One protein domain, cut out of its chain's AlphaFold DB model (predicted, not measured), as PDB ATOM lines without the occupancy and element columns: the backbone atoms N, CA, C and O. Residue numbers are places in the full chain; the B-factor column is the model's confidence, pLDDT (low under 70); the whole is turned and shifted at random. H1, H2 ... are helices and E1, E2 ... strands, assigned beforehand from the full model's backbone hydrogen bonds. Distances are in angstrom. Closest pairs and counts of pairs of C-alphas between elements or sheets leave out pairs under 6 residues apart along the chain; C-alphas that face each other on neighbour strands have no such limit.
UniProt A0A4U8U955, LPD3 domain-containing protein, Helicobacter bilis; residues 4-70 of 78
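This is residues 4 to 70 of the 78 residues of the protein "LPD3 domain-containing protein" of Helicobacter bilis (UniProt A0A4U8U955). A long, twisted ribbon of three antiparallel strands, E1, E2 and E3, makes the long axis, with the short helix H2 packed across it and H1 only grazing it by residues 13 to 18. E2 and E3 are the long strands, while the shorter E1 runs beside only a part of E2, with residues 45 to 50 of E2 facing it. The printed part has 67 residues, with two named helices and three named strands in the order H1 H2 E1 E2 E3; the sheet's order is E1 - E2 - E3, and the class is mixed, helices and strands. The whole is loose, with a radius of gyration of the C-alphas of 13.7 A, and elongated, spanning 39 by 24 by 18 A.

Begin with E2, residues 43 to 55; find C-alpha 43 at (38.684, -48.675, 0.042), from which the strand runs 31.5 A to C-alpha 55 and bends by 63 degrees at residue 52. E3, residues 58 to 69, is 34.1 A long and ends at C-alpha 69, at (35.104, -50.988, -1.377). E1 is residues 29 to 35, 18.9 A long. H1, residues 11 to 19, begins at C-alpha 11, at (37.313, -33.080, -23.821), and is 12.6 A long. H2 is residues 21 to 26.

Start at the sheet, a meander, each strand the antiparallel neighbour of the one before. E2 is the inner strand, and E1 and E3 are the edge strands. E1 and E2 form a hairpin, their directions 156 degrees apart; look at N 31 and O 48, 2.8 A apart and within hydrogen-bond range. E2 and E3 form a second hairpin at 163 degrees, with N 53 and O 60 at 2.8 A and N 66 and O 47 at 2.9 A, both within that range. H2 is on the sheet at a height of 8.8 A and runs across the strands, at 79 degrees to E2 on the local plane. It only just lies over E2 and E3, with 3 of its 6 C-alphas falling on each. Its closest C-alphas to E2 are those of Leu 24 and Lys 51, 6.7 A apart. H1 only grazes the sheet; its closest C-alphas to E2 are those of Glu 13 and Val 55, 7.0 A apart. H1 and H2 meet only through their link. In both helices every O i to N i+4 pair is within hydrogen-bond range.

The two C-alphas farthest apart are those of Asp 41 and Gly 57, at 41.2 A. The printed part, residues 4 to 70, has no cut. The links H1 to H2, H2 to E1 and E2 to E3 are tight, and E1 to E2, with 7 residues, is short; no link is long. The mean pLDDT of the printed part is 89.2, and no printed residue is under 70.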
ATOM      1  N   SER A   4      43.636 -34.857 -19.580       71.19
ATOM      2  CA  SER A   4      43.370 -35.262 -20.965       71.19
ATOM      3  C   SER A   4      43.822 -34.200 -21.972       71.19
ATOM      4  O   SER A   4      44.508 -34.536 -22.933       71.19
ATOM      5  N   VAL A   5      43.545 -32.921 -21.691       72.25
ATOM      6  CA  VAL A   5      43.971 -31.787 -22.529       72.25
ATOM      7  C   VAL A   5      45.486 -31.627 -22.496       72.25
ATOM      8  O   VAL A   5      46.110 -31.454 -23.539       72.25
ATOM      9  N   ALA A   6      46.101 -31.785 -21.320       72.94
ATOM     10  CA  ALA A   6      47.561 -31.789 -21.193       72.94
ATOM     11  C   ALA A   6      48.233 -32.936 -21.977       72.94
ATOM     12  O   ALA A   6      49.372 -32.797 -22.408       72.94
ATOM     13  N   ASN A   7      47.516 -34.042 -22.200       74.94
ATOM     14  CA  ASN A   7      47.978 -35.186 -22.987       74.94
ATOM     15  C   ASN A   7      47.624 -35.081 -24.486       74.94
ATOM     16  O   ASN A   7      47.775 -36.062 -25.210       74.94
ATOM     17  N   GLY A   8      47.146 -33.925 -24.964       81.50
ATOM     18  CA  GLY A   8      46.850 -33.696 -26.383       81.50
ATOM     19  C   GLY A   8      45.525 -34.286 -26.881       81.50
ATOM     20  O   GLY A   8      45.361 -34.451 -28.097       81.50
ATOM     21  N   PHE A   9      44.597 -34.592 -25.967       85.12
ATOM     22  CA  PHE A   9      43.231 -35.033 -26.275       85.12
ATOM     23  C   PHE A   9      42.214 -33.935 -25.978       85.12
ATOM     24  O   PHE A   9      42.345 -33.192 -25.004       85.12
ATOM     25  N   THR A  10      41.163 -33.855 -26.785       86.25
ATOM     26  CA  THR A  10      40.039 -32.961 -26.502       86.25
ATOM     27  C   THR A  10      39.153 -33.524 -25.386       86.25
ATOM     28  O   THR A  10      39.212 -34.704 -25.027       86.25
ATOM     29  N   ILE A  11      38.309 -32.665 -24.815       85.56
ATOM     30  CA  ILE A  11      37.313 -33.080 -23.821       85.56
ATOM     31  C   ILE A  11      36.302 -34.058 -24.448       85.56
ATOM     32  O   ILE A  11      35.984 -35.079 -23.842       85.56
ATOM     33  N   ASP A  12      35.872 -33.815 -25.687       86.38
ATOM     34  CA  ASP A  12      34.947 -34.701 -26.407       86.38
ATOM     35  C   ASP A  12      35.559 -36.079 -26.682       86.38
ATOM     36  O   ASP A  12      34.901 -37.105 -26.509       86.38
ATOM     37  N   GLU A  13      36.842 -36.125 -27.054       85.06
ATOM     38  CA  GLU A  13      37.588 -37.376 -27.215       85.06
ATOM     39  C   GLU A  13      37.624 -38.171 -25.909       85.06
ATOM     40  O   GLU A  13      37.403 -39.384 -25.913       85.06
ATOM     41  N   HIS A  14      37.842 -37.487 -24.785       85.25
ATOM     42  CA  HIS A  14      37.810 -38.106 -23.467       85.25
ATOM     43  C   HIS A  14      36.426 -38.685 -23.136       85.25
ATOM     44  O   HIS A  14      36.331 -39.839 -22.709       85.25
ATOM     45  N   TYR A  15      35.353 -37.926 -23.375       85.88
ATOM     46  CA  TYR A  15      33.989 -38.395 -23.129       85.88
ATOM     47  C   TYR A  15      33.609 -39.576 -24.016       85.88
ATOM     48  O   TYR A  15      33.014 -40.531 -23.518       85.88
ATOM     49  N   ARG A  16      33.992 -39.561 -25.297       86.56
ATOM     50  CA  ARG A  16      33.715 -40.670 -26.219       86.56
ATOM     51  C   ARG A  16      34.359 -41.971 -25.746       86.56
ATOM     52  O   ARG A  16      33.711 -43.009 -25.768       86.56
ATOM     53  N   VAL A  17      35.605 -41.915 -25.269       86.00
ATOM     54  CA  VAL A  17      36.265 -43.081 -24.656       86.00
ATOM     55  C   VAL A  17      35.498 -43.531 -23.405       86.00
ATOM     56  O   VAL A  17      35.293 -44.724 -23.206       86.00
ATOM     57  N   GLY A  18      35.012 -42.595 -22.586       85.06
ATOM     58  CA  GLY A  18      34.206 -42.904 -21.402       85.06
ATOM     59  C   GLY A  18      32.846 -43.557 -21.689       85.06
ATOM     60  O   GLY A  18      32.362 -44.314 -20.851       85.06
ATOM     61  N   GLN A  19      32.232 -43.312 -22.852       89.25
ATOM     62  CA  GLN A  19      30.941 -43.914 -23.217       89.25
ATOM     63  C   GLN A  19      31.024 -45.435 -23.403       89.25
ATOM     64  O   GLN A  19      30.046 -46.129 -23.135       89.25
ATOM     65  N   ASP A  20      32.191 -45.963 -23.782       87.44
ATOM     66  CA  ASP A  20      32.419 -47.396 -23.996       87.44
ATOM     67  C   ASP A  20      33.148 -48.069 -22.813       87.44
ATOM     68  O   ASP A  20      33.895 -49.042 -22.955       87.44
ATOM     69  N   LEU A  21      32.955 -47.538 -21.598       87.75
ATOM     70  CA  LEU A  21      33.681 -47.967 -20.396       87.75
ATOM     71  C   LEU A  21      33.571 -49.475 -20.120       87.75
ATOM     72  O   LEU A  21      34.545 -50.082 -19.674       87.75
ATOM     73  N   LYS A  22      32.405 -50.084 -20.376       90.25
ATOM     74  CA  LYS A  22      32.186 -51.521 -20.150       90.25
ATOM     75  C   LYS A  22      33.111 -52.363 -21.029       90.25
ATOM     76  O   LYS A  22      33.863 -53.177 -20.503       90.25
ATOM     77  N   ASN A  23      33.092 -52.126 -22.338       90.69
ATOM     78  CA  ASN A  23      33.929 -52.839 -23.299       90.69
ATOM     79  C   ASN A  23      35.421 -52.600 -23.030       90.69
ATOM     80  O   ASN A  23      36.222 -53.535 -23.069       90.69
ATOM     81  N   LEU A  24      35.790 -51.358 -22.694       91.06
ATOM     82  CA  LEU A  24      37.155 -51.015 -22.306       91.06
ATOM     83  C   LEU A  24      37.618 -51.824 -21.100       91.06
ATOM     84  O   LEU A  24      38.721 -52.358 -21.127       91.06
ATOM     85  N   TYR A  25      36.789 -51.925 -20.062       91.69
ATOM     86  CA  TYR A  25      37.120 -52.679 -18.859       91.69
ATOM     87  C   TYR A  25      37.192 -54.189 -19.115       91.69
ATOM     88  O   TYR A  25      38.176 -54.816 -18.728       91.69
ATOM     89  N   GLU A  26      36.198 -54.764 -19.799       93.56
ATOM     90  CA  GLU A  26      36.125 -56.205 -20.090       93.56
ATOM     91  C   GLU A  26      37.319 -56.699 -20.918       93.56
ATOM     92  O   GLU A  26      37.762 -57.833 -20.748       93.56
ATOM     93  N   ASN A  27      37.884 -55.835 -21.765       94.75
ATOM     94  CA  ASN A  27      39.018 -56.163 -22.627       94.75
ATOM     95  C   ASN A  27      40.359 -55.599 -22.136       94.75
ATOM     96  O   ASN A  27      41.342 -55.649 -22.890       94.75
ATOM     97  N   ALA A  28      40.412 -55.016 -20.935       95.31
ATOM     98  CA  ALA A  28      41.628 -54.430 -20.388       95.31
ATOM     99  C   ALA A  28      42.526 -55.469 -19.711       95.31
ATOM    100  O   ALA A  28      42.083 -56.434 -19.093       95.31
ATOM    101  N   THR A  29      43.826 -55.196 -19.739       97.00
ATOM    102  CA  THR A  29      44.827 -55.982 -19.023       97.00
ATOM    103  C   THR A  29      44.977 -55.449 -17.605       97.00
ATOM    104  O   THR A  29      45.302 -54.274 -17.406       97.00
ATOM    105  N   LYS A  30      44.786 -56.314 -16.604       96.44
ATOM    106  CA  LYS A  30      45.100 -56.004 -15.203       96.44
ATOM    107  C   LYS A  30      46.613 -55.840 -15.045       96.44
ATOM    108  O   LYS A  30      47.371 -56.740 -15.392       96.44
ATOM    109  N   ARG A  31      47.054 -54.694 -14.528       96.44
ATOM    110  CA  ARG A  31      48.477 -54.369 -14.341       96.44
ATOM    111  C   ARG A  31      48.925 -54.507 -12.898       96.44
ATOM    112  O   ARG A  31      50.006 -55.016 -12.643       96.44
ATOM    113  N   GLU A  32      48.103 -54.041 -11.968       95.06
ATOM    114  CA  GLU A  32      48.499 -53.925 -10.569       95.06
ATOM    115  C   GLU A  32      47.292 -54.065  -9.647       95.06
ATOM    116  O   GLU A  32      46.146 -53.771 -10.015       95.06
ATOM    117  N   SER A  33      47.541 -54.526  -8.427       96.06
ATOM    118  CA  SER A  33      46.618 -54.402  -7.303       96.06
ATOM    119  C   SER A  33      47.405 -54.093  -6.044       96.06
ATOM    120  O   SER A  33      48.415 -54.740  -5.786       96.06
ATOM    121  N   HIS A  34      46.952 -53.102  -5.288       94.06
ATOM    122  CA  HIS A  34      47.603 -52.690  -4.053       94.06
ATOM    123  C   HIS A  34      46.564 -52.192  -3.042       94.06
ATOM    124  O   HIS A  34      45.477 -51.745  -3.418       94.06
ATOM    125  N   ASN A  35      46.906 -52.237  -1.753       91.69
ATOM    126  CA  ASN A  35      46.091 -51.625  -0.701       91.69
ATOM    127  C   ASN A  35      46.024 -50.106  -0.901       91.69
ATOM    128  O   ASN A  35      46.971 -49.503  -1.418       91.69
ATOM    129  N   ASP A  36      44.926 -49.465  -0.504       90.12
ATOM    130  CA  ASP A  36      44.846 -48.005  -0.590       90.12
ATOM    131  C   ASP A  36      45.894 -47.356   0.328       90.12
ATOM    132  O   ASP A  36      45.867 -47.521   1.542       90.12
ATOM    133  N   TYR A  37      46.823 -46.601  -0.259       87.69
ATOM    134  CA  TYR A  37      47.848 -45.848   0.473       87.69
ATOM    135  C   TYR A  37      47.399 -44.415   0.800       87.69
ATOM    136  O   TYR A  37      48.164 -43.628   1.351       87.69
ATOM    137  N   LYS A  38      46.174 -44.042   0.404       88.19
ATOM    138  CA  LYS A  38      45.587 -42.720   0.651       88.19
ATOM    139  C   LYS A  38      44.688 -42.701   1.887       88.19
ATOM    140  O   LYS A  38      43.998 -41.703   2.090       88.19
ATOM    141  N   ASN A  39      44.719 -43.767   2.690       81.75
ATOM    142  CA  ASN A  39      43.972 -43.929   3.936       81.75
ATOM    143  C   ASN A  39      42.480 -43.605   3.794       81.75
ATOM    144  O   ASN A  39      41.891 -42.931   4.633       81.75
ATOM    145  N   ARG A  40      41.858 -44.055   2.703       85.88
ATOM    146  CA  ARG A  40      40.408 -43.947   2.537       85.88
ATOM    147  C   ARG A  40      39.754 -45.139   3.220       85.88
ATOM    148  O   ARG A  40      39.847 -46.259   2.727       85.88
ATOM    149  N   ASP A  41      39.031 -44.887   4.306       84.12
ATOM    150  CA  ASP A  41      38.454 -45.930   5.175       84.12
ATOM    151  C   ASP A  41      37.564 -46.954   4.450       84.12
ATOM    152  O   ASP A  41      37.409 -48.107   4.871       84.12
ATOM    153  N   ASN A  42      36.968 -46.537   3.334       88.12
ATOM    154  CA  ASN A  42      36.038 -47.334   2.553       88.12
ATOM    155  C   ASN A  42      36.675 -48.094   1.382       88.12
ATOM    156  O   ASN A  42      35.936 -48.797   0.694       88.12
ATOM    157  N   ILE A  43      37.985 -47.979   1.135       90.38
ATOM    158  CA  ILE A  43      38.684 -48.675   0.042       90.38
ATOM    159  C   ILE A  43      39.614 -49.733   0.629       90.38
ATOM    160  O   ILE A  43      40.478 -49.434   1.444       90.38
ATOM    161  N   ILE A  44      39.435 -50.981   0.203       89.75
ATOM    162  CA  ILE A  44      40.268 -52.115   0.619       89.75
ATOM    163  C   ILE A  44      41.442 -52.253  -0.349       89.75
ATOM    164  O   ILE A  44      42.599 -52.259   0.068       89.75
ATOM    165  N   GLN A  45      41.143 -52.304  -1.647       92.44
ATOM    166  CA  GLN A  45      42.140 -52.414  -2.705       92.44
ATOM    167  C   GLN A  45      41.864 -51.449  -3.851       92.44
ATOM    168  O   GLN A  45      40.732 -51.060  -4.150       92.44
ATOM    169  N   VAL A  46      42.950 -51.085  -4.523       94.94
ATOM    170  CA  VAL A  46      42.954 -50.357  -5.782       94.94
ATOM    171  C   VAL A  46      43.498 -51.290  -6.851       94.94
ATOM    172  O   VAL A  46      44.611 -51.798  -6.733       94.94
ATOM    173  N   HIS A  47      42.737 -51.477  -7.924       95.31
ATOM    174  CA  HIS A  47      43.154 -52.256  -9.083       95.31
ATOM    175  C   HIS A  47      43.371 -51.333 -10.279       95.31
ATOM    176  O   HIS A  47      42.552 -50.451 -10.564       95.31
ATOM    177  N   ARG A  48      44.479 -51.538 -10.991       95.56
ATOM    178  CA  ARG A  48      44.835 -50.772 -12.189       95.56
ATOM    179  C   ARG A  48      44.736 -51.656 -13.416       95.56
ATOM    180  O   ARG A  48      45.326 -52.737 -13.452       95.56
ATOM    181  N   PHE A  49      44.043 -51.157 -14.427       95.62
ATOM    182  CA  PHE A  49      43.898 -51.810 -15.718       95.62
ATOM    183  C   PHE A  49      44.318 -50.861 -16.831       95.62
ATOM    184  O   PHE A  49      44.195 -49.637 -16.708       95.62
ATOM    185  N   THR A  50      44.809 -51.436 -17.922       95.44
ATOM    186  CA  THR A  50      45.184 -50.689 -19.120       95.44
ATOM    187  C   THR A  50      44.627 -51.341 -20.366       95.44
ATOM    188  O   THR A  50      44.657 -52.567 -20.474       95.44
ATOM    189  N   LYS A  51      44.212 -50.525 -21.329       93.62
ATOM    190  CA  LYS A  51      43.842 -50.975 -22.668       93.62
ATOM    191  C   LYS A  51      44.462 -50.050 -23.702       93.62
ATOM    192  O   LYS A  51      44.315 -48.836 -23.588       93.62
ATOM    193  N   ASP A  52      45.128 -50.627 -24.689       93.75
ATOM    194  CA  ASP A  52      45.585 -49.880 -25.855       93.75
ATOM    195  C   ASP A  52      44.364 -49.538 -26.715       93.75
ATOM    196  O   ASP A  52      43.524 -50.399 -26.994       93.75
ATOM    197  N   ILE A  53      44.229 -48.263 -27.066       91.38
ATOM    198  CA  ILE A  53      43.107 -47.713 -27.822       91.38
ATOM    199  C   ILE A  53      43.623 -46.802 -28.932       91.38
ATOM    200  O   ILE A  53      44.705 -46.224 -28.835       91.38
ATOM    201  N   ASN A  54      42.810 -46.626 -29.968       89.94
ATOM    202  CA  ASN A  54      43.031 -45.604 -30.978       89.94
ATOM    203  C   ASN A  54      41.938 -44.539 -30.854       89.94
ATOM    204  O   ASN A  54      40.748 -44.849 -30.916       89.94
ATOM    205  N   VAL A  55      42.337 -43.284 -30.667       87.56
ATOM    206  CA  VAL A  55      41.421 -42.144 -30.601       87.56
ATOM    207  C   VAL A  55      41.756 -41.212 -31.755       87.56
ATOM    208  O   VAL A  55      42.762 -40.512 -31.720       87.56
ATOM    209  N   ASN A  56      40.914 -41.220 -32.792       86.44
ATOM    210  CA  ASN A  56      41.061 -40.357 -33.972       86.44
ATOM    211  C   ASN A  56      42.450 -40.460 -34.637       86.44
ATOM    212  O   ASN A  56      43.068 -39.454 -34.973       86.44
ATOM    213  N   GLY A  57      42.961 -41.683 -34.798       86.31
ATOM    214  CA  GLY A  57      44.264 -41.945 -35.408       86.31
ATOM    215  C   GLY A  57      45.445 -41.854 -34.440       86.31
ATOM    216  O   GLY A  57      46.555 -42.205 -34.826       86.31
ATOM    217  N   LYS A  58      45.230 -41.440 -33.185       87.94
ATOM    218  CA  LYS A  58      46.270 -41.398 -32.150       87.94
ATOM    219  C   LYS A  58      46.223 -42.660 -31.300       87.94
ATOM    220  O   LYS A  58      45.194 -42.963 -30.693       87.94
ATOM    221  N   GLU A  59      47.341 -43.370 -31.225       91.00
ATOM    222  CA  GLU A  59      47.505 -44.466 -30.272       91.00
ATOM    223  C   GLU A  59      47.581 -43.917 -28.846       91.00
ATOM    224  O   GLU A  59      48.276 -42.938 -28.565       91.00
ATOM    225  N   ALA A  60      46.836 -44.537 -27.937       90.19
ATOM    226  CA  ALA A  60      46.775 -44.136 -26.544       90.19
ATOM    227  C   ALA A  60      46.565 -45.347 -25.636       90.19
ATOM    228  O   ALA A  60      46.091 -46.397 -26.060       90.19
ATOM    229  N   ILE A  61      46.867 -45.175 -24.350       91.19
ATOM    230  CA  ILE A  61      46.601 -46.190 -23.330       91.19
ATOM    231  C   ILE A  61      45.510 -45.665 -22.403       91.19
ATOM    232  O   ILE A  61      45.737 -44.748 -21.607       91.19
ATOM    233  N   ALA A  62      44.330 -46.277 -22.467       90.94
ATOM    234  CA  ALA A  62      43.267 -46.053 -21.501       90.94
ATOM    235  C   ALA A  62      43.693 -46.623 -20.145       90.94
ATOM    236  O   ALA A  62      43.984 -47.813 -20.030       90.94
ATOM    237  N   LYS A  63      43.722 -45.783 -19.107       92.25
ATOM    238  CA  LYS A  63      44.017 -46.198 -17.729       92.25
ATOM    239  C   LYS A  63      42.725 -46.244 -16.930       92.25
ATOM    240  O   LYS A  63      42.106 -45.208 -16.699       92.25
ATOM    241  N   ILE A  64      42.354 -47.430 -16.467       93.50
ATOM    242  CA  ILE A  64      41.135 -47.657 -15.691       93.50
ATOM    243  C   ILE A  64      41.541 -47.991 -14.258       93.50
ATOM    244  O   ILE A  64      42.474 -48.760 -14.016       93.50
ATOM    245  N   THR A  65      40.867 -47.373 -13.292       93.12
ATOM    246  CA  THR A  65      41.103 -47.612 -11.865       93.12
ATOM    247  C   THR A  65      39.821 -48.103 -11.231       93.12
ATOM    248  O   THR A  65      38.820 -47.391 -11.248       93.12
ATOM    249  N   LEU A  66      39.866 -49.301 -10.661       93.50
ATOM    250  CA  LEU A  66      38.758 -49.881  -9.917       93.50
ATOM    251  C   LEU A  66      39.085 -49.845  -8.427       93.50
ATOM    252  O   LEU A  66      40.184 -50.215  -8.014       93.50
ATOM    253  N   PHE A  67      38.125 -49.388  -7.629       92.88
ATOM    254  CA  PHE A  67      38.227 -49.354  -6.177       92.88
ATOM    255  C   PHE A  67      37.363 -50.464  -5.591       92.88
ATOM    256  O   PHE A  67      36.137 -50.412  -5.694       92.88
ATOM    257  N   GLU A  68      37.997 -51.450  -4.965       91.31
ATOM    258  CA  GLU A  68      37.295 -52.436  -4.156       91.31
ATOM    259  C   GLU A  68      36.915 -51.782  -2.829       91.31
ATOM    260  O   GLU A  68      37.780 -51.348  -2.061       91.31
ATOM    261  N   LYS A  69      35.611 -51.665  -2.569       90.38
ATOM    262  CA  LYS A  69      35.104 -50.988  -1.377       90.38
ATOM    263  C   LYS A  69      34.724 -51.970  -0.284       90.38
ATOM    264  O   LYS A  69      34.156 -53.027  -0.549       90.38
ATOM    265  N   ARG A  70      34.936 -51.558   0.966       83.38
ATOM    266  CA  ARG A  70      34.423 -52.276   2.134       83.38
ATOM    267  C   ARG A  70      32.897 -52.227   2.115       83.38
ATOM    268  O   ARG A  70      32.304 -51.165   2.286       83.38
TER     269      ARG A  70